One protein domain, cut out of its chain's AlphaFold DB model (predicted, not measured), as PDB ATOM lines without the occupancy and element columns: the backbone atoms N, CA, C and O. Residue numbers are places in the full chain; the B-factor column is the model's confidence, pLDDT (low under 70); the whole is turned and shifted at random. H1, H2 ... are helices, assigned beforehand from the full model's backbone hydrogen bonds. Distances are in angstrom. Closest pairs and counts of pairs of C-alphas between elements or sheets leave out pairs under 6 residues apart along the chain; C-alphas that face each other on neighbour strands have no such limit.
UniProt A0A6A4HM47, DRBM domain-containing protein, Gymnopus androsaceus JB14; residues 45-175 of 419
ATOM      1  N   VAL A  45     254.363 367.828 385.495       90.44
ATOM      2  CA  VAL A  45     255.735 368.292 385.764       90.44
ATOM      3  C   VAL A  45     256.298 367.633 387.025       90.44
ATOM      4  O   VAL A  45     257.413 367.123 386.993       90.44
ATOM      5  N   GLY A  46     255.513 367.561 388.104       89.31
ATOM      6  CA  GLY A  46     255.900 366.882 389.339       89.31
ATOM      7  C   GLY A  46     256.252 365.413 389.105       89.31
ATOM      8  O   GLY A  46     257.317 364.970 389.527       89.31
ATOM      9  N   SER A  47     255.417 364.678 388.364       86.38
ATOM     10  CA  SER A  47     255.681 363.268 388.047       86.38
ATOM     11  C   SER A  47     256.950 363.074 387.210       86.38
ATOM     12  O   SER A  47     257.744 362.185 387.498       86.38
ATOM     13  N   VAL A  48     257.202 363.947 386.228       87.88
ATOM     14  CA  VAL A  48     258.416 363.897 385.398       87.88
ATOM     15  C   VAL A  48     259.669 364.179 386.226       87.88
ATOM     16  O   VAL A  48     260.674 363.493 386.057       87.88
ATOM     17  N   VAL A  49     259.618 365.154 387.140       89.56
ATOM     18  CA  VAL A  49     260.755 365.485 388.010       89.56
ATOM     19  C   VAL A  49     261.047 364.349 388.988       89.56
ATOM     20  O   VAL A  49     262.201 363.940 389.095       89.56
ATOM     21  N   VAL A  50     260.028 363.803 389.661       86.19
ATOM     22  CA  VAL A  50     260.201 362.697 390.620       86.19
ATOM     23  C   VAL A  50     260.771 361.460 389.922       86.19
ATOM     24  O   VAL A  50     261.815 360.960 390.340       86.19
ATOM     25  N   ASN A  51     260.179 361.051 388.796       82.56
ATOM     26  CA  ASN A  51     260.663 359.910 388.015       82.56
ATOM     27  C   ASN A  51     262.084 360.153 387.476       82.56
ATOM     28  O   ASN A  51     262.905 359.237 387.414       82.56
ATOM     29  N   GLY A  52     262.404 361.396 387.099       87.81
ATOM     30  CA  GLY A  52     263.737 361.781 386.643       87.81
ATOM     31  C   GLY A  52     264.795 361.664 387.741       87.81
ATOM     32  O   GLY A  52     265.865 361.101 387.507       87.81
ATOM     33  N   VAL A  53     264.498 362.156 388.948       90.56
ATOM     34  CA  VAL A  53     265.405 362.061 390.103       90.56
ATOM     35  C   VAL A  53     265.617 360.604 390.506       90.56
ATOM     36  O   VAL A  53     266.761 360.189 390.699       90.56
ATOM     37  N   GLU A  54     264.548 359.812 390.570       88.44
ATOM     38  CA  GLU A  54     264.621 358.386 390.888       88.44
ATOM     39  C   GLU A  54     265.488 357.624 389.875       88.44
ATOM     40  O   GLU A  54     266.433 356.930 390.258       88.44
ATOM     41  N   ALA A  55     265.271 357.842 388.573       85.25
ATOM     42  CA  ALA A  55     266.081 357.226 387.527       85.25
ATOM     43  C   ALA A  55     267.571 357.604 387.634       85.25
ATOM     44  O   ALA A  55     268.445 356.763 387.408       85.25
ATOM     45  N   ILE A  56     267.892 358.853 387.999       89.81
ATOM     46  CA  ILE A  56     269.279 359.298 388.211       89.81
ATOM     47  C   ILE A  56     269.900 358.596 389.425       89.81
ATOM     48  O   ILE A  56     271.034 358.114 389.333       89.81
ATOM     49  N   LEU A  57     269.174 358.506 390.543       92.25
ATOM     50  CA  LEU A  57     269.646 357.828 391.753       92.25
ATOM     51  C   LEU A  57     269.889 356.338 391.500       92.25
ATOM     52  O   LEU A  57     270.955 355.827 391.853       92.25
ATOM     53  N   ILE A  58     268.967 355.666 390.808       93.19
ATOM     54  CA  ILE A  58     269.109 354.256 390.438       93.19
ATOM     55  C   ILE A  58     270.315 354.048 389.514       93.19
ATOM     56  O   ILE A  58     271.152 353.176 389.760       93.19
ATOM     57  N   ARG A  59     270.477 354.883 388.479       89.94
ATOM     58  CA  ARG A  59     271.638 354.806 387.572       89.94
ATOM     59  C   ARG A  59     272.954 355.018 388.315       89.94
ATOM     60  O   ARG A  59     273.923 354.317 388.029       89.94
ATOM     61  N   ARG A  60     272.988 355.946 389.278       93.44
ATOM     62  CA  ARG A  60     274.155 356.176 390.138       93.44
ATOM     63  C   ARG A  60     274.450 354.960 391.016       93.44
ATOM     64  O   ARG A  60     275.617 354.590 391.133       93.44
ATOM     65  N   ARG A  61     273.423 354.328 391.596       94.38
ATOM     66  CA  ARG A  61     273.560 353.106 392.407       94.38
ATOM     67  C   ARG A  61     274.148 351.962 391.583       94.38
ATOM     68  O   ARG A  61     275.156 351.397 391.994       94.38
ATOM     69  N   ILE A  62     273.620 351.706 390.383       94.00
ATOM     70  CA  ILE A  62     274.170 350.695 389.463       94.00
ATOM     71  C   ILE A  62     275.617 351.007 389.095       94.00
ATOM     72  O   ILE A  62     276.462 350.125 389.157       94.00
ATOM     73  N   SER A  63     275.929 352.256 388.740       92.31
ATOM     74  CA  SER A  63     277.306 352.642 388.419       92.31
ATOM     75  C   SER A  63     278.260 352.428 389.599       92.31
ATOM     76  O   SER A  63     279.385 351.989 389.390       92.31
ATOM     77  N   LYS A  64     277.816 352.681 390.838       94.06
ATOM     78  CA  LYS A  64     278.601 352.381 392.041       94.06
ATOM     79  C   LYS A  64     278.836 350.874 392.192       94.06
ATOM     80  O   LYS A  64     279.975 350.476 392.413       94.06
ATOM     81  N   LEU A  65     277.794 350.053 392.033       92.94
ATOM     82  CA  LEU A  65     277.908 348.590 392.077       92.94
ATOM     83  C   LEU A  65     278.854 348.071 390.985       92.94
ATOM     84  O   LEU A  65     279.757 347.295 391.276       92.94
ATOM     85  N   GLU A  66     278.722 348.559 389.748       91.81
ATOM     86  CA  GLU A  66     279.631 348.232 388.643       91.81
ATOM     87  C   GLU A  66     281.090 348.545 389.000       91.81
ATOM     88  O   GLU A  66     281.974 347.749 388.691       91.81
ATOM     89  N   THR A  67     281.361 349.685 389.643       90.50
ATOM     90  CA  THR A  67     282.713 350.039 390.094       90.50
ATOM     91  C   THR A  67     283.211 349.095 391.187       90.50
ATOM     92  O   THR A  67     284.331 348.604 391.071       90.50
ATOM     93  N   ILE A  68     282.386 348.787 392.192       89.25
ATOM     94  CA  ILE A  68     282.737 347.864 393.285       89.25
ATOM     95  C   ILE A  68     283.098 346.480 392.722       89.25
ATOM     96  O   ILE A  68     284.184 345.965 392.987       89.25
ATOM     97  N   PHE A  69     282.241 345.910 391.869       87.69
ATOM     98  CA  PHE A  69     282.469 344.585 391.284       87.69
ATOM     99  C   PHE A  69     283.627 344.561 390.273       87.69
ATOM    100  O   PHE A  69     284.303 343.544 390.132       87.69
ATOM    101  N   LYS A  70     283.921 345.677 389.592       86.88
ATOM    102  CA  LYS A  70     285.096 345.779 388.707       86.88
ATOM    103  C   LYS A  70     286.413 345.874 389.470       86.88
ATOM    104  O   LYS A  70     287.407 345.315 389.007       86.88
ATOM    105  N   LEU A  71     286.438 346.606 390.585       84.56
ATOM    106  CA  LEU A  71     287.649 346.808 391.387       84.56
ATOM    107  C   LEU A  71     288.029 345.577 392.211       84.56
ATOM    108  O   LEU A  71     289.161 345.501 392.682       84.56
ATOM    109  N   ARG A  72     287.118 344.604 392.338       75.31
ATOM    110  CA  ARG A  72     287.292 343.406 393.165       75.31
ATOM    111  C   ARG A  72     287.765 343.736 394.582       75.31
ATOM    112  O   ARG A  72     288.640 343.057 395.118       75.31
ATOM    113  N   GLU A  73     287.223 344.807 395.162       72.25
ATOM    114  CA  GLU A  73     287.500 345.137 396.558       72.25
ATOM    115  C   GLU A  73     287.030 343.981 397.448       72.25
ATOM    116  O   GLU A  73     285.929 343.462 397.291       72.25
ATOM    117  N   GLU A  74     287.902 343.543 398.356       61.66
ATOM    118  CA  GLU A  74     287.784 342.248 399.046       61.66
ATOM    119  C   GLU A  74     286.620 342.163 400.047       61.66
ATOM    120  O   GLU A  74     286.319 341.078 400.544       61.66
ATOM    121  N   VAL A  75     285.926 343.271 400.319       70.06
ATOM    122  CA  VAL A  75     284.804 343.318 401.264       70.06
ATOM    123  C   VAL A  75     283.499 343.521 400.503       70.06
ATOM    124  O   VAL A  75     282.965 344.627 400.402       70.06
ATOM    125  N   TYR A  76     282.972 342.430 399.954       72.19
ATOM    126  CA  TYR A  76     281.608 342.427 399.444       72.19
ATOM    127  C   TYR A  76     280.633 342.321 400.611       72.19
ATOM    128  O   TYR A  76     280.605 341.329 401.335       72.19
ATOM    129  N   CYS A  77     279.814 343.352 400.794       79.38
ATOM    130  CA  CYS A  77     278.686 343.279 401.708       79.38
ATOM    131  C   CYS A  77     277.518 342.578 401.009       79.38
ATOM    132  O   CYS A  77     277.185 342.940 399.880       79.38
ATOM    133  N   LYS A  78     276.848 341.651 401.705       86.75
ATOM    134  CA  LYS A  78     275.593 341.003 401.272       86.75
ATOM    135  C   LYS A  78     274.572 342.004 400.704       86.75
ATOM    136  O   LYS A  78     274.007 341.770 399.641       86.75
ATOM    137  N   ALA A  79     274.472 343.182 401.324       89.56
ATOM    138  CA  ALA A  79     273.634 344.293 400.868       89.56
ATOM    139  C   ALA A  79     273.885 344.722 399.405       89.56
ATOM    140  O   ALA A  79     272.957 345.109 398.709       89.56
ATOM    141  N   ASN A  80     275.117 344.626 398.891       93.12
ATOM    142  CA  ASN A  80     275.401 344.973 397.493       93.12
ATOM    143  C   ASN A  80     274.764 343.978 396.508       93.12
ATOM    144  O   ASN A  80     274.436 344.362 395.386       93.12
ATOM    145  N   TYR A  81     274.618 342.708 396.904       94.69
ATOM    146  CA  TYR A  81     273.948 341.691 396.093       94.69
ATOM    147  C   TYR A  81     272.432 341.842 396.172       94.69
ATOM    148  O   TYR A  81     271.787 341.803 395.133       94.69
ATOM    149  N   GLU A  82     271.879 342.106 397.357       94.81
ATOM    150  CA  GLU A  82     270.454 342.432 397.524       94.81
ATOM    151  C   GLU A  82     270.061 343.646 396.673       94.81
ATOM    152  O   GLU A  82     269.098 343.585 395.917       94.81
ATOM    153  N   ASP A  83     270.870 344.709 396.695       95.44
ATOM    154  CA  ASP A  83     270.695 345.881 395.834       95.44
ATOM    155  C   ASP A  83     270.690 345.517 394.346       95.44
ATOM    156  O   ASP A  83     269.924 346.073 393.560       95.44
ATOM    157  N   LEU A  84     271.584 344.613 393.943       95.69
ATOM    158  CA  LEU A  84     271.726 344.195 392.556       95.69
ATOM    159  C   LEU A  84     270.545 343.330 392.091       95.69
ATOM    160  O   LEU A  84     270.102 343.488 390.953       95.69
ATOM    161  N   LEU A  85     270.050 342.447 392.960       96.50
ATOM    162  CA  LEU A  85     268.870 341.614 392.729       96.50
ATOM    163  C   LEU A  85     267.596 342.459 392.704       96.50
ATOM    164  O   LEU A  85     266.786 342.328 391.796       96.50
ATOM    165  N   GLU A  86     267.460 343.417 393.617       96.12
ATOM    166  CA  GLU A  86     266.355 344.370 393.597       96.12
ATOM    167  C   GLU A  86     266.314 345.098 392.245       96.12
ATOM    168  O   GLU A  86     265.300 345.084 391.556       96.12
ATOM    169  N   LEU A  87     267.452 345.615 391.776       95.44
ATOM    170  CA  LEU A  87     267.556 346.313 390.491       95.44
ATOM    171  C   LEU A  87     267.331 345.431 389.248       95.44
ATOM    172  O   LEU A  87     267.196 345.976 388.145       95.44
ATOM    173  N   SER A  88     267.303 344.102 389.387       95.00
ATOM    174  CA  SER A  88     266.962 343.184 388.294       95.00
ATOM    175  C   SER A  88     265.458 342.890 388.200       95.00
ATOM    176  O   SER A  88     265.009 342.391 387.166       95.00
ATOM    177  N   ARG A  89     264.654 343.266 389.207       93.88
ATOM    178  CA  ARG A  89     263.200 343.031 389.230       93.88
ATOM    179  C   ARG A  89     262.476 343.720 388.083       93.88
ATOM    180  O   ARG A  89     262.815 344.834 387.690       93.88
ATOM    181  N   SER A  90     261.396 343.098 387.616       89.69
ATOM    182  CA  SER A  90     260.555 343.558 386.498       89.69
ATOM    183  C   SER A  90     259.913 344.940 386.684       89.69
ATOM    184  O   SER A  90     259.530 345.556 385.692       89.69
ATOM    185  N   VAL A  91     259.848 345.445 387.921       90.44
ATOM    186  CA  VAL A  91     259.327 346.780 388.269       90.44
ATOM    187  C   VAL A  91     260.192 347.910 387.688       90.44
ATOM    188  O   VAL A  91     259.687 348.996 387.411       90.44
ATOM    189  N   TYR A  92     261.486 347.666 387.455       91.25
ATOM    190  CA  TYR A  92     262.414 348.679 386.952       91.25
ATOM    191  C   TYR A  92     262.416 348.809 385.419       91.25
ATOM    192  O   TYR A  92     262.124 347.874 384.667       91.25
ATOM    193  N   GLU A  93     262.832 349.986 384.932       89.12
ATOM    194  CA  GLU A  93     262.989 350.267 383.500       89.12
ATOM    195  C   GLU A  93     263.880 349.195 382.823       89.12
ATOM    196  O   GLU A  93     264.927 348.835 383.372       89.12
ATOM    197  N   PRO A  94     263.551 348.699 381.610       86.69
ATOM    198  CA  PRO A  94     264.367 347.698 380.913       86.69
ATOM    199  C   PRO A  94     265.862 348.046 380.802       86.69
ATOM    200  O   PRO A  94     266.713 347.158 380.836       86.69
ATOM    201  N   SER A  95     266.208 349.333 380.689       85.81
ATOM    202  CA  SER A  95     267.603 349.788 380.619       85.81
ATOM    203  C   SER A  95     268.372 349.582 381.935       85.81
ATOM    204  O   SER A  95     269.561 349.254 381.904       85.81
ATOM    205  N   ILE A  96     267.693 349.725 383.077       91.06
ATOM    206  CA  ILE A  96     268.214 349.512 384.436       91.06
ATOM    207  C   ILE A  96     268.411 348.016 384.668       91.06
ATOM    208  O   ILE A  96     269.543 347.590 384.916       91.06
ATOM    209  N   ARG A  97     267.348 347.224 384.454       92.38
ATOM    210  CA  ARG A  97     267.378 345.756 384.565       92.38
ATOM    211  C   ARG A  97     268.509 345.166 383.737       92.38
ATOM    212  O   ARG A  97     269.274 344.333 384.203       92.38
ATOM    213  N   LYS A  98     268.712 345.697 382.527       87.69
ATOM    214  CA  LYS A  98     269.789 345.270 381.626       87.69
ATOM    215  C   LYS A  98     271.176 345.458 382.185       87.69
ATOM    216  O   LYS A  98     272.041 344.611 381.964       87.69
ATOM    217  N   ARG A  99     271.427 346.590 382.831       90.94
ATOM    218  CA  ARG A  99     272.738 346.839 383.426       90.94
ATOM    219  C   ARG A  99     272.945 345.941 384.637       90.94
ATOM    220  O   ARG A  99     273.995 345.313 384.705       90.94
ATOM    221  N   ALA A 100     271.939 345.805 385.503       93.81
ATOM    222  CA  ALA A 100     271.990 344.893 386.645       93.81
ATOM    223  C   ALA A 100     272.255 343.446 386.196       93.81
ATOM    224  O   ALA A 100     273.236 342.834 386.614       93.81
ATOM    225  N   PHE A 101     271.478 342.947 385.234       93.50
ATOM    226  CA  PHE A 101     271.635 341.611 384.667       93.50
ATOM    227  C   PHE A 101     273.023 341.383 384.051       93.50
ATOM    228  O   PHE A 101     273.632 340.336 384.248       93.50
ATOM    229  N   ARG A 102     273.592 342.377 383.354       90.94
ATOM    230  CA  ARG A 102     274.971 342.288 382.833       90.94
ATOM    231  C   ARG A 102     276.017 342.182 383.936       90.94
ATOM    232  O   ARG A 102     277.006 341.481 383.746       90.94
ATOM    233  N   VAL A 103     275.824 342.878 385.055       92.00
ATOM    234  CA  VAL A 103     276.709 342.758 386.220       92.00
ATOM    235  C   VAL A 103     276.581 341.361 386.825       92.00
ATOM    236  O   VAL A 103     277.603 340.714 387.017       92.00
ATOM    237  N   ILE A 104     275.356 340.855 387.013       94.69
ATOM    238  CA  ILE A 104     275.084 339.488 387.496       94.69
ATOM    239  C   ILE A 104     275.772 338.446 386.606       94.69
ATOM    240  O   ILE A 104     276.557 337.637 387.091       94.69
ATOM    241  N   MET A 105     275.556 338.503 385.291       92.00
ATOM    242  CA  MET A 105     276.184 337.582 384.339       92.00
ATOM    243  C   MET A 105     277.710 337.716 384.315       92.00
ATOM    244  O   MET A 105     278.404 336.722 384.118       92.00
ATOM    245  N   GLY A 106     278.246 338.919 384.545       89.62
ATOM    246  CA  GLY A 106     279.683 339.145 384.703       89.62
ATOM    247  C   GLY A 106     280.252 338.505 385.971       89.62
ATOM    248  O   GLY A 106     281.320 337.903 385.915       89.62
ATOM    249  N   ILE A 107     279.526 338.578 387.092       91.81
ATOM    250  CA  ILE A 107     279.880 337.911 388.356       91.81
ATOM    251  C   ILE A 107     279.838 336.388 388.175       91.81
ATOM    252  O   ILE A 107     280.774 335.692 388.568       91.81
ATOM    253  N   VAL A 108     278.784 335.877 387.531       92.69
ATOM    254  CA  VAL A 108     278.612 334.442 387.266       92.69
ATOM    255  C   VAL A 108     279.699 333.929 386.325       92.69
ATOM    256  O   VAL A 108     280.423 333.006 386.681       92.69
ATOM    257  N   GLY A 109     279.895 334.575 385.174       89.06
ATOM    258  CA  GLY A 109     280.943 334.212 384.217       89.06
ATOM    259  C   GLY A 109     282.362 334.392 384.764       89.06
ATOM    260  O   GLY A 109     283.257 333.628 384.417       89.06
ATOM    261  N   GLY A 110     282.567 335.354 385.667       86.31
ATOM    262  CA  GLY A 110     283.819 335.544 386.401       86.31
ATOM    263  C   GLY A 110     284.054 334.520 387.511       86.31
ATOM    264  O   GLY A 110     285.108 334.564 388.145       86.31
ATOM    265  N   MET A 111     283.101 333.609 387.744       87.06
ATOM    266  CA  MET A 111     283.127 332.636 388.829       87.06
ATOM    267  C   MET A 111     283.241 333.313 390.206       87.06
ATOM    268  O   MET A 111     283.914 332.806 391.086       87.06
ATOM    269  N   GLU A 112     282.634 334.476 390.438       86.88
ATOM    270  CA  GLU A 112     282.689 335.190 391.733       86.88
ATOM    271  C   GLU A 112     281.308 335.247 392.401       86.88
ATOM    272  O   GLU A 112     280.925 336.237 393.016       86.88
ATOM    273  N   PHE A 113     280.541 334.169 392.246       92.81
ATOM    274  CA  PHE A 113     279.107 334.138 392.518       92.81
ATOM    275  C   PHE A 113     278.707 333.462 393.834       92.81
ATOM    276  O   PHE A 113     277.527 333.203 394.011       92.81
ATOM    277  N   GLU A 114     279.628 333.156 394.748       92.19
ATOM    278  CA  GLU A 114     279.287 332.492 396.022       92.19
ATOM    279  C   GLU A 114     278.302 333.327 396.852       92.19
ATOM    280  O   GLU A 114     277.192 332.885 397.146       92.19
ATOM    281  N   ASP A 115     278.673 334.575 397.133       92.94
ATOM    282  CA  ASP A 115     277.849 335.514 397.895       92.94
ATOM    283  C   ASP A 115     276.541 335.855 397.142       92.94
ATOM    284  O   ASP A 115     275.477 335.997 397.744       92.94
ATOM    285  N   LEU A 116     276.591 335.900 395.802       95.38
ATOM    286  CA  LEU A 116     275.408 336.068 394.949       95.38
ATOM    287  C   LEU A 116     274.471 334.853 395.021       95.38
ATOM    288  O   LEU A 116     273.260 335.025 395.057       95.38
ATOM    289  N   ALA A 117     275.011 333.635 395.018       96.31
ATOM    290  CA  ALA A 117     274.225 332.410 395.070       96.31
ATOM    291  C   ALA A 117     273.487 332.295 396.402       96.31
ATOM    292  O   ALA A 117     272.305 331.961 396.406       96.31
ATOM    293  N   SER A 118     274.161 332.644 397.503       95.06
ATOM    294  CA  SER A 118     273.544 332.738 398.829       95.06
ATOM    295  C   SER A 118     272.435 333.794 398.853       95.06
ATOM    296  O   SER A 118     271.334 333.515 399.322       95.06
ATOM    297  N   ALA A 119     272.671 334.977 398.274       95.88
ATOM    298  CA  ALA A 119     271.636 336.004 398.179       95.88
ATOM    299  C   ALA A 119     270.418 335.527 397.364       95.88
ATOM    300  O   ALA A 119     269.289 335.725 397.792       95.88
ATOM    301  N   VAL A 120     270.626 334.847 396.229       96.88
ATOM    302  CA  VAL A 120     269.536 334.323 395.379       96.88
ATOM    303  C   VAL A 120     268.769 333.179 396.046       96.88
ATOM    304  O   VAL A 120     267.557 333.079 395.856       96.88
ATOM    305  N   SER A 121     269.433 332.324 396.831       96.25
ATOM    306  CA  SER A 121     268.759 331.232 397.548       96.25
ATOM    307  C   SER A 121     267.867 331.720 398.689       96.25
ATOM    308  O   SER A 121     266.902 331.045 399.032       96.25
ATOM    309  N   GLU A 122     268.186 332.878 399.271       95.88
ATOM    310  CA  GLU A 122     267.376 333.526 400.312       95.88
ATOM    311  C   GLU A 122     266.312 334.478 399.741       95.88
ATOM    312  O   GLU A 122     265.442 334.962 400.468       95.88
ATOM    313  N   TRP A 123     266.383 334.778 398.445       95.69
ATOM    314  CA  TRP A 123     265.485 335.721 397.793       95.69
ATOM    315  C   TRP A 123     264.094 335.119 397.543       95.69
ATOM    316  O   TRP A 123     263.875 333.911 397.667       95.69
ATOM    317  N   HIS A 124     263.117 335.965 397.202       96.00
ATOM    318  CA  HIS A 124     261.750 335.499 396.995       96.00
ATOM    319  C   HIS A 124     261.688 334.539 395.802       96.00
ATOM    320  O   HIS A 124     262.174 334.850 394.716       96.00
ATOM    321  N   LEU A 125     261.037 333.386 395.985       95.75
ATOM    322  CA  LEU A 125     261.069 332.278 395.028       95.75
ATOM    323  C   LEU A 125     260.660 332.696 393.602       95.75
ATOM    324  O   LEU A 125     261.308 332.298 392.636       95.75
ATOM    325  N   SER A 126     259.623 333.532 393.465       95.25
ATOM    326  CA  SER A 126     259.183 334.027 392.151       95.25
ATOM    327  C   SER A 126     260.190 334.980 391.500       95.25
ATOM    328  O   SER A 126     260.310 335.009 390.282       95.25
ATOM    329  N   GLU A 127     260.922 335.757 392.297       95.00
ATOM    330  CA  GLU A 127     261.900 336.730 391.802       95.00
ATOM    331  C   GLU A 127     263.191 336.016 391.387       95.00
ATOM    332  O   GLU A 127     263.733 336.275 390.309       95.00
ATOM    333  N   SER A 128     263.617 335.025 392.177       95.94
ATOM    334  CA  SER A 128     264.691 334.103 391.803       95.94
ATOM    335  C   SER A 128     264.351 333.344 390.522       95.94
ATOM    336  O   SER A 128     265.208 333.223 389.650       95.94
ATOM    337  N   TYR A 129     263.107 332.879 390.361       95.75
ATOM    338  CA  TYR A 129     262.658 332.236 389.126       95.75
ATOM    339  C   TYR A 129     262.828 333.129 387.903       95.75
ATOM    340  O   TYR A 129     263.447 332.700 386.930       95.75
ATOM    341  N   ASP A 130     262.317 334.361 387.955       94.00
ATOM    342  CA  ASP A 130     262.393 335.294 386.831       94.00
ATOM    343  C   ASP A 130     263.850 335.543 386.421       94.00
ATOM    344  O   ASP A 130     264.189 335.453 385.237       94.00
ATOM    345  N   LEU A 131     264.739 335.756 387.399       95.12
ATOM    346  CA  LEU A 131     266.167 335.931 387.147       95.12
ATOM    347  C   LEU A 131     266.800 334.679 386.522       95.12
ATOM    348  O   LEU A 131     267.458 334.769 385.483       95.12
ATOM    349  N   LEU A 132     266.612 333.507 387.134       95.94
ATOM    350  CA  LEU A 132     267.213 332.260 386.655       95.94
ATOM    351  C   LEU A 132     266.683 331.860 385.275       95.94
ATOM    352  O   LEU A 132     267.440 331.351 384.446       95.94
ATOM    353  N   LYS A 133     265.410 332.143 384.996       94.50
ATOM    354  CA  LYS A 133     264.791 331.954 383.685       94.50
ATOM    355  C   LYS A 133     265.436 332.855 382.642       94.50
ATOM    356  O   LYS A 133     265.802 332.368 381.574       94.50
ATOM    357  N   GLU A 134     265.630 334.141 382.941       91.44
ATOM    358  CA  GLU A 134     266.338 335.060 382.041       91.44
ATOM    359  C   GLU A 134     267.778 334.593 381.764       91.44
ATOM    360  O   GLU A 134     268.226 334.627 380.613       91.44
ATOM    361  N   MET A 135     268.485 334.083 382.780       92.44
ATOM    362  CA  MET A 135     269.825 333.505 382.625       92.44
ATOM    363  C   MET A 135     269.820 332.255 381.737       92.44
ATOM    364  O   MET A 135     270.580 332.192 380.770       92.44
ATOM    365  N   ALA A 136     268.940 331.287 382.008       91.56
ATOM    366  CA  ALA A 136     268.828 330.061 381.218       91.56
ATOM    367  C   ALA A 136     268.476 330.359 379.750       91.56
ATOM    368  O   ALA A 136     269.062 329.775 378.836       91.56
ATOM    369  N   LEU A 137     267.570 331.313 379.507       87.56
ATOM    370  CA  LEU A 137     267.206 331.748 378.157       87.56
ATOM    371  C   LEU A 137     268.388 332.368 377.403       87.56
ATOM    372  O   LEU A 137     268.531 332.107 376.209       87.56
ATOM    373  N   CYS A 138     269.256 333.133 378.075       85.25
ATOM    374  CA  CYS A 138     270.465 333.670 377.443       85.25
ATOM    375  C   CYS A 138     271.360 332.552 376.888       85.25
ATOM    376  O   CYS A 138     271.811 332.651 375.749       85.25
ATOM    377  N   PHE A 139     271.552 331.467 377.641       84.62
ATOM    378  CA  PHE A 139     272.367 330.330 377.200       84.62
ATOM    379  C   PHE A 139     271.690 329.474 376.127       84.62
ATOM    380  O   PHE A 139     272.353 329.001 375.207       84.62
ATOM    381  N   ARG A 140     270.364 329.295 376.198       84.50
ATOM    382  CA  ARG A 140     269.610 328.576 375.153       84.50
ATOM    383  C   ARG A 140     269.697 329.282 373.799       84.50
ATOM    384  O   ARG A 140     269.792 328.618 372.773       84.50
ATOM    385  N   LEU A 141     269.683 330.617 373.793       80.00
ATOM    386  CA  LEU A 141     269.812 331.410 372.567       80.00
ATOM    387  C   LEU A 141     271.211 331.334 371.945       80.00
ATOM    388  O   LEU A 141     271.327 331.462 370.732       80.00
ATOM    389  N   GLU A 142     272.252 331.138 372.754       74.94
ATOM    390  CA  GLU A 142     273.637 331.031 372.278       74.94
ATOM    391  C   GLU A 142     273.920 329.672 371.616       74.94
ATOM    392  O   GLU A 142     274.643 329.613 370.625       74.94
ATOM    393  N   ASN A 143     273.299 328.597 372.116       68.94
ATOM    394  CA  ASN A 143     273.529 327.225 371.643       68.94
ATOM    395  C   ASN A 143     272.484 326.716 370.632       68.94
ATOM    396  O   ASN A 143     272.605 325.600 370.128       68.94
ATOM    397  N   GLY A 144     271.421 327.483 370.372       70.56
ATOM    398  CA  GLY A 144     270.314 327.054 369.520       70.56
ATOM    399  C   GLY A 144     270.650 327.104 368.020       70.56
ATOM    400  O   GLY A 144     271.363 328.010 367.587       70.56
ATOM    401  N   PRO A 145     270.107 326.188 367.193       75.31
ATOM    402  CA  PRO A 145     270.190 326.319 365.740       75.31
ATOM    403  C   PRO A 145     269.525 327.633 365.298       75.31
ATOM    404  O   PRO A 145     268.512 328.037 365.875       75.31
ATOM    405  N   GLU A 146     270.074 328.302 364.278       76.44
ATOM    406  CA  GLU A 146     269.625 329.638 363.832       76.44
ATOM    407  C   GLU A 146     268.104 329.725 363.590       76.44
ATOM    408  O   GLU A 146     267.478 330.757 363.835       76.44
ATOM    409  N   GLU A 147     267.485 328.620 363.173       76.56
ATOM    410  CA  GLU A 147     266.040 328.502 362.968       76.56
ATOM    411  C   GLU A 147     265.235 328.658 364.273       76.56
ATOM    412  O   GLU A 147     264.252 329.402 364.315       76.56
ATOM    413  N   TYR A 148     265.698 328.054 365.374       68.31
ATOM    414  CA  TYR A 148     265.091 328.216 366.700       68.31
ATOM    415  C   TYR A 148     265.266 329.637 367.228       68.31
ATOM    416  O   TYR A 148     264.345 330.183 367.833       68.31
ATOM    417  N   VAL A 149     266.417 330.263 366.962       69.06
ATOM    418  CA  VAL A 149     266.680 331.654 367.353       69.06
ATOM    419  C   VAL A 149     265.658 332.592 366.711       69.06
ATOM    420  O   VAL A 149     265.177 333.507 367.375       69.06
ATOM    421  N   ASN A 150     265.244 332.358 365.465       71.38
ATOM    422  CA  ASN A 150     264.239 333.190 364.798       71.38
ATOM    423  C   ASN A 150     262.838 333.044 365.421       71.38
ATOM    424  O   ASN A 150     262.167 334.052 365.653       71.38
ATOM    425  N   ILE A 151     262.429 331.822 365.776       72.75
ATOM    426  CA  ILE A 151     261.131 331.561 366.420       72.75
ATOM    427  C   ILE A 151     261.123 332.117 367.850       72.75
ATOM    428  O   ILE A 151     260.261 332.932 368.192       72.75
ATOM    429  N   LEU A 152     262.127 331.777 368.667       67.88
ATOM    430  CA  LEU A 152     262.243 332.274 370.041       67.88
ATOM    431  C   LEU A 152     262.423 333.796 370.078       67.88
ATOM    432  O   LEU A 152     261.820 334.468 370.905       67.88
ATOM    433  N   SER A 153     263.204 334.381 369.166       66.31
ATOM    434  CA  SER A 153     263.416 335.835 369.132       66.31
ATOM    435  C   SER A 153     262.185 336.632 368.708       66.31
ATOM    436  O   SER A 153     262.220 337.857 368.850       66.31
ATOM    437  N   SER A 154     261.141 335.974 368.188       65.69
ATOM    438  CA  SER A 154     259.829 336.568 367.910       65.69
ATOM    439  C   SER A 154     258.917 336.548 369.147       65.69
ATOM    440  O   SER A 154     258.238 337.539 369.419       65.69
ATOM    441  N   GLN A 155     258.986 335.486 369.960       62.19
ATOM    442  CA  GLN A 155     258.179 335.313 371.176       62.19
ATOM    443  C   GLN A 155     258.794 335.986 372.413       62.19
ATOM    444  O   GLN A 155     258.085 336.537 373.247       62.19
ATOM    445  N   ILE A 156     260.122 336.023 372.505       65.50
ATOM    446  CA  ILE A 156     260.890 336.625 373.608       65.50
ATOM    447  C   ILE A 156     261.245 338.108 373.284       65.50
ATOM    448  O   ILE A 156     262.117 338.743 373.880       65.50
ATOM    449  N   SER A 157     260.574 338.687 372.279       51.12
ATOM    450  CA  SER A 157     261.062 339.803 371.455       51.12
ATOM    451  C   SER A 157     261.077 341.199 372.082       51.12
ATOM    452  O   SER A 157     261.639 342.107 371.470       51.12
ATOM    453  N   THR A 158     260.574 341.403 373.296       58.00
ATOM    454  CA  THR A 158     260.675 342.711 373.968       58.00
ATOM    455  C   THR A 158     261.741 342.715 375.058       58.00
ATOM    456  O   THR A 158     262.705 343.469 374.950       58.00
ATOM    457  N   ASN A 159     261.663 341.830 376.053       55.81
ATOM    458  CA  ASN A 159     262.568 341.895 377.207       55.81
ATOM    459  C   ASN A 159     264.012 341.445 376.892       55.81
ATOM    460  O   ASN A 159     264.952 342.151 377.255       55.81
ATOM    461  N   LEU A 160     264.227 340.349 376.144       56.66
ATOM    462  CA  LEU A 160     265.598 339.881 375.857       56.66
ATOM    463  C   LEU A 160     266.300 340.636 374.723       56.66
ATOM    464  O   LEU A 160     267.516 340.839 374.783       56.66
ATOM    465  N   ARG A 161     265.557 341.152 373.730       55.16
ATOM    466  CA  ARG A 161     266.136 342.082 372.740       55.16
ATOM    467  C   ARG A 161     266.637 343.357 373.408       55.16
ATOM    468  O   ARG A 161     267.704 343.848 373.029       55.16
ATOM    469  N   CYS A 162     265.939 343.849 374.439       47.53
ATOM    470  CA  CYS A 162     266.413 344.981 375.224       47.53
ATOM    471  C   CYS A 162     267.797 344.711 375.808       47.53
ATOM    472  O   CYS A 162     268.618 345.621 375.759       47.53
ATOM    473  N   TYR A 163     268.133 343.490 376.242       53.06
ATOM    474  CA  TYR A 163     269.449 343.170 376.812       53.06
ATOM    475  C   TYR A 163     270.618 343.235 375.814       53.06
ATOM    476  O   TYR A 163     271.773 343.387 376.232       53.06
ATOM    477  N   GLY A 164     270.360 343.264 374.499       51.72
ATOM    478  CA  GLY A 164     271.383 343.466 373.463       51.72
ATOM    479  C   GLY A 164     272.616 342.572 373.640       51.72
ATOM    480  O   GLY A 164     273.731 343.008 373.358       51.72
ATOM    481  N   MET A 165     272.420 341.365 374.176       55.53
ATOM    482  CA  MET A 165     273.454 340.374 374.492       55.53
ATOM    483  C   MET A 165     273.906 339.639 373.223       55.53
ATOM    484  O   MET A 165     274.095 338.434 373.236       55.53
ATOM    485  N   ARG A 166     274.066 340.338 372.089       53.31
ATOM    486  CA  ARG A 166     274.581 339.694 370.864       53.31
ATOM    487  C   ARG A 166     276.034 339.245 371.012       53.31
ATOM    488  O   ARG A 166     276.478 338.388 370.266       53.31
ATOM    489  N   ARG A 167     276.759 339.841 371.960       55.59
ATOM    490  CA  ARG A 167     278.021 339.347 372.506       55.59
ATOM    491  C   ARG A 167     278.029 339.736 373.976       55.59
ATOM    492  O   ARG A 167     277.919 340.928 374.281       55.59
ATOM    493  N   LEU A 168     278.130 338.762 374.880       57.00
ATOM    494  CA  LEU A 168     278.573 339.057 376.242       57.00
ATOM    495  C   LEU A 168     279.862 339.886 376.130       57.00
ATOM    496  O   LEU A 168     280.646 339.635 375.208       57.00
ATOM    497  N   PRO A 169     280.059 340.936 376.950       51.97
ATOM    498  CA  PRO A 169     281.192 341.831 376.776       51.97
ATOM    499  C   PRO A 169     282.476 341.007 376.772       51.97
ATOM    500  O   PRO A 169     282.873 340.468 377.805       51.97
ATOM    501  N   SER A 170     283.105 340.912 375.596       50.22
ATOM    502  CA  SER A 170     284.320 340.127 375.383       50.22
ATOM    503  C   SER A 170     285.374 340.486 376.426       50.22
ATOM    504  O   SER A 170     286.066 339.601 376.889       50.22
ATOM    505  N   SER A 171     285.382 341.724 376.931       48.66
ATOM    506  CA  SER A 171     286.250 342.201 378.012       48.66
ATOM    507  C   SER A 171     286.228 341.389 379.316       48.66
ATOM    508  O   SER A 171     287.189 341.478 380.072       48.66
ATOM    509  N   TYR A 172     285.157 340.643 379.619       50.91
ATOM    510  CA  TYR A 172     285.136 339.732 380.775       50.91
ATOM    511  C   TYR A 172     285.754 338.361 380.458       50.91
ATOM    512  O   TYR A 172     286.305 337.732 381.355       50.91
ATOM    513  N   ILE A 173     285.714 337.941 379.190       50.41
ATOM    514  CA  ILE A 173     286.257 336.670 378.685       50.41
ATOM    515  C   ILE A 173     287.730 336.841 378.242       50.41
ATOM    516  O   ILE A 173     288.546 335.945 378.402       50.41
ATOM    517  N   GLN A 174     288.117 338.038 377.783       46.38
ATOM    518  CA  GLN A 174     289.398 338.352 377.131       46.38
ATOM    519  C   GLN A 174     290.630 338.411 378.047       46.38
ATOM    520  O   GLN A 174     291.691 338.829 377.592       46.38
ATOM    521  N   ARG A 175     290.524 338.054 379.332       49.12
ATOM    522  CA  ARG A 175     291.678 338.091 380.253       49.12
ATOM    523  C   ARG A 175     292.381 336.752 380.457       49.12
ATOM    524  O   ARG A 175     293.337 336.718 381.223       49.12
TER     525      ARG A 175
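This is residues 45 to 175 of the 419 residues of the protein "DRBM domain-containing protein" of Gymnopus androsaceus JB14 (UniProt A0A6A4HM47). H3 forms the core, the long H1 runs side by side with it, and the first residues of H1, 45 to 54, stick out as a free arm. H2 packs on H1 and H3 and H4 packs on H2, H5 crosses H3 nearly at a right angle, H6 folds back at the far end of H5, and the short H7 packs on the first part of H3. The printed part has 131 residues with eight named helices, H1 to H8 in order along the chain, and no named strand: the class is all helix. It is compact, with a radius of gyration of the C-alphas of 15.7 A, and spans 44 by 43 by 31 A.

H1, residues 45 to 71, touches H3, residues 94 to 109, with residues 58 to 69 alone; the closest C-alphas, of Glu 66 and Val 103, are 6.7 A apart, at a shallow tilt of 12 degrees, the same way. H2, residues 78 to 86, only just touches H3, with 3 pairs of C-alphas within 8 A; the closest, of Leu 84 and Ala 100, are 6.0 A apart. H2 touches H4, residues 114 to 122, at a steep tilt of 60 degrees, the closest C-alphas being those of Tyr 81 and Leu 116, 5.9 A apart. H5, residues 125 to 143, is close to H3 but not clearly touching, about perpendicular at 74 degrees; the closest C-alphas, of Met 105 and Met 135, are 7.7 A apart. H6, residues 146 to 155, is close to H5 but not clearly touching; the closest C-alphas, of Leu 141 and Val 149, are 6.1 A apart. H7, residues 159 to 163, touches H3; the closest C-alphas, of Lys 98 and Tyr 163, are 5.3 A apart. H8, residues 170 to 173, is close to H3 but not clearly touching; the closest C-alphas, of Gly 106 and Tyr 172, are 6.7 A apart. In H1 to H6 every O i to N i+4 pair is within hydrogen-bond range; in H7 it is 0 of 1, with 2 of 2 O i to N i+3 pairs, and H8 is too short for an O i to N i+4 pair.

H1 begins at C-alpha 45 (255.735, 368.292, 385.764) and is 38.9 A long from first to last C-alpha. H2 is 12.5 A, H3 21.6 A, H4 12.7 A, H5 27.0 A, H6 14.7 A, H7 7.0 A and H8 5.2 A. H3 begins at C-alpha 94 (264.367, 347.698, 380.913), and H8 ends at C-alpha 173 (286.257, 336.670, 378.685).

The two C-alphas farthest apart, of Gly 46 and Pro 145, are 49.1 A apart. The printed part has no cut and no long link. The mean pLDDT of the printed part is 82.4; 28 residues are under 70, among them residues 152 to 175.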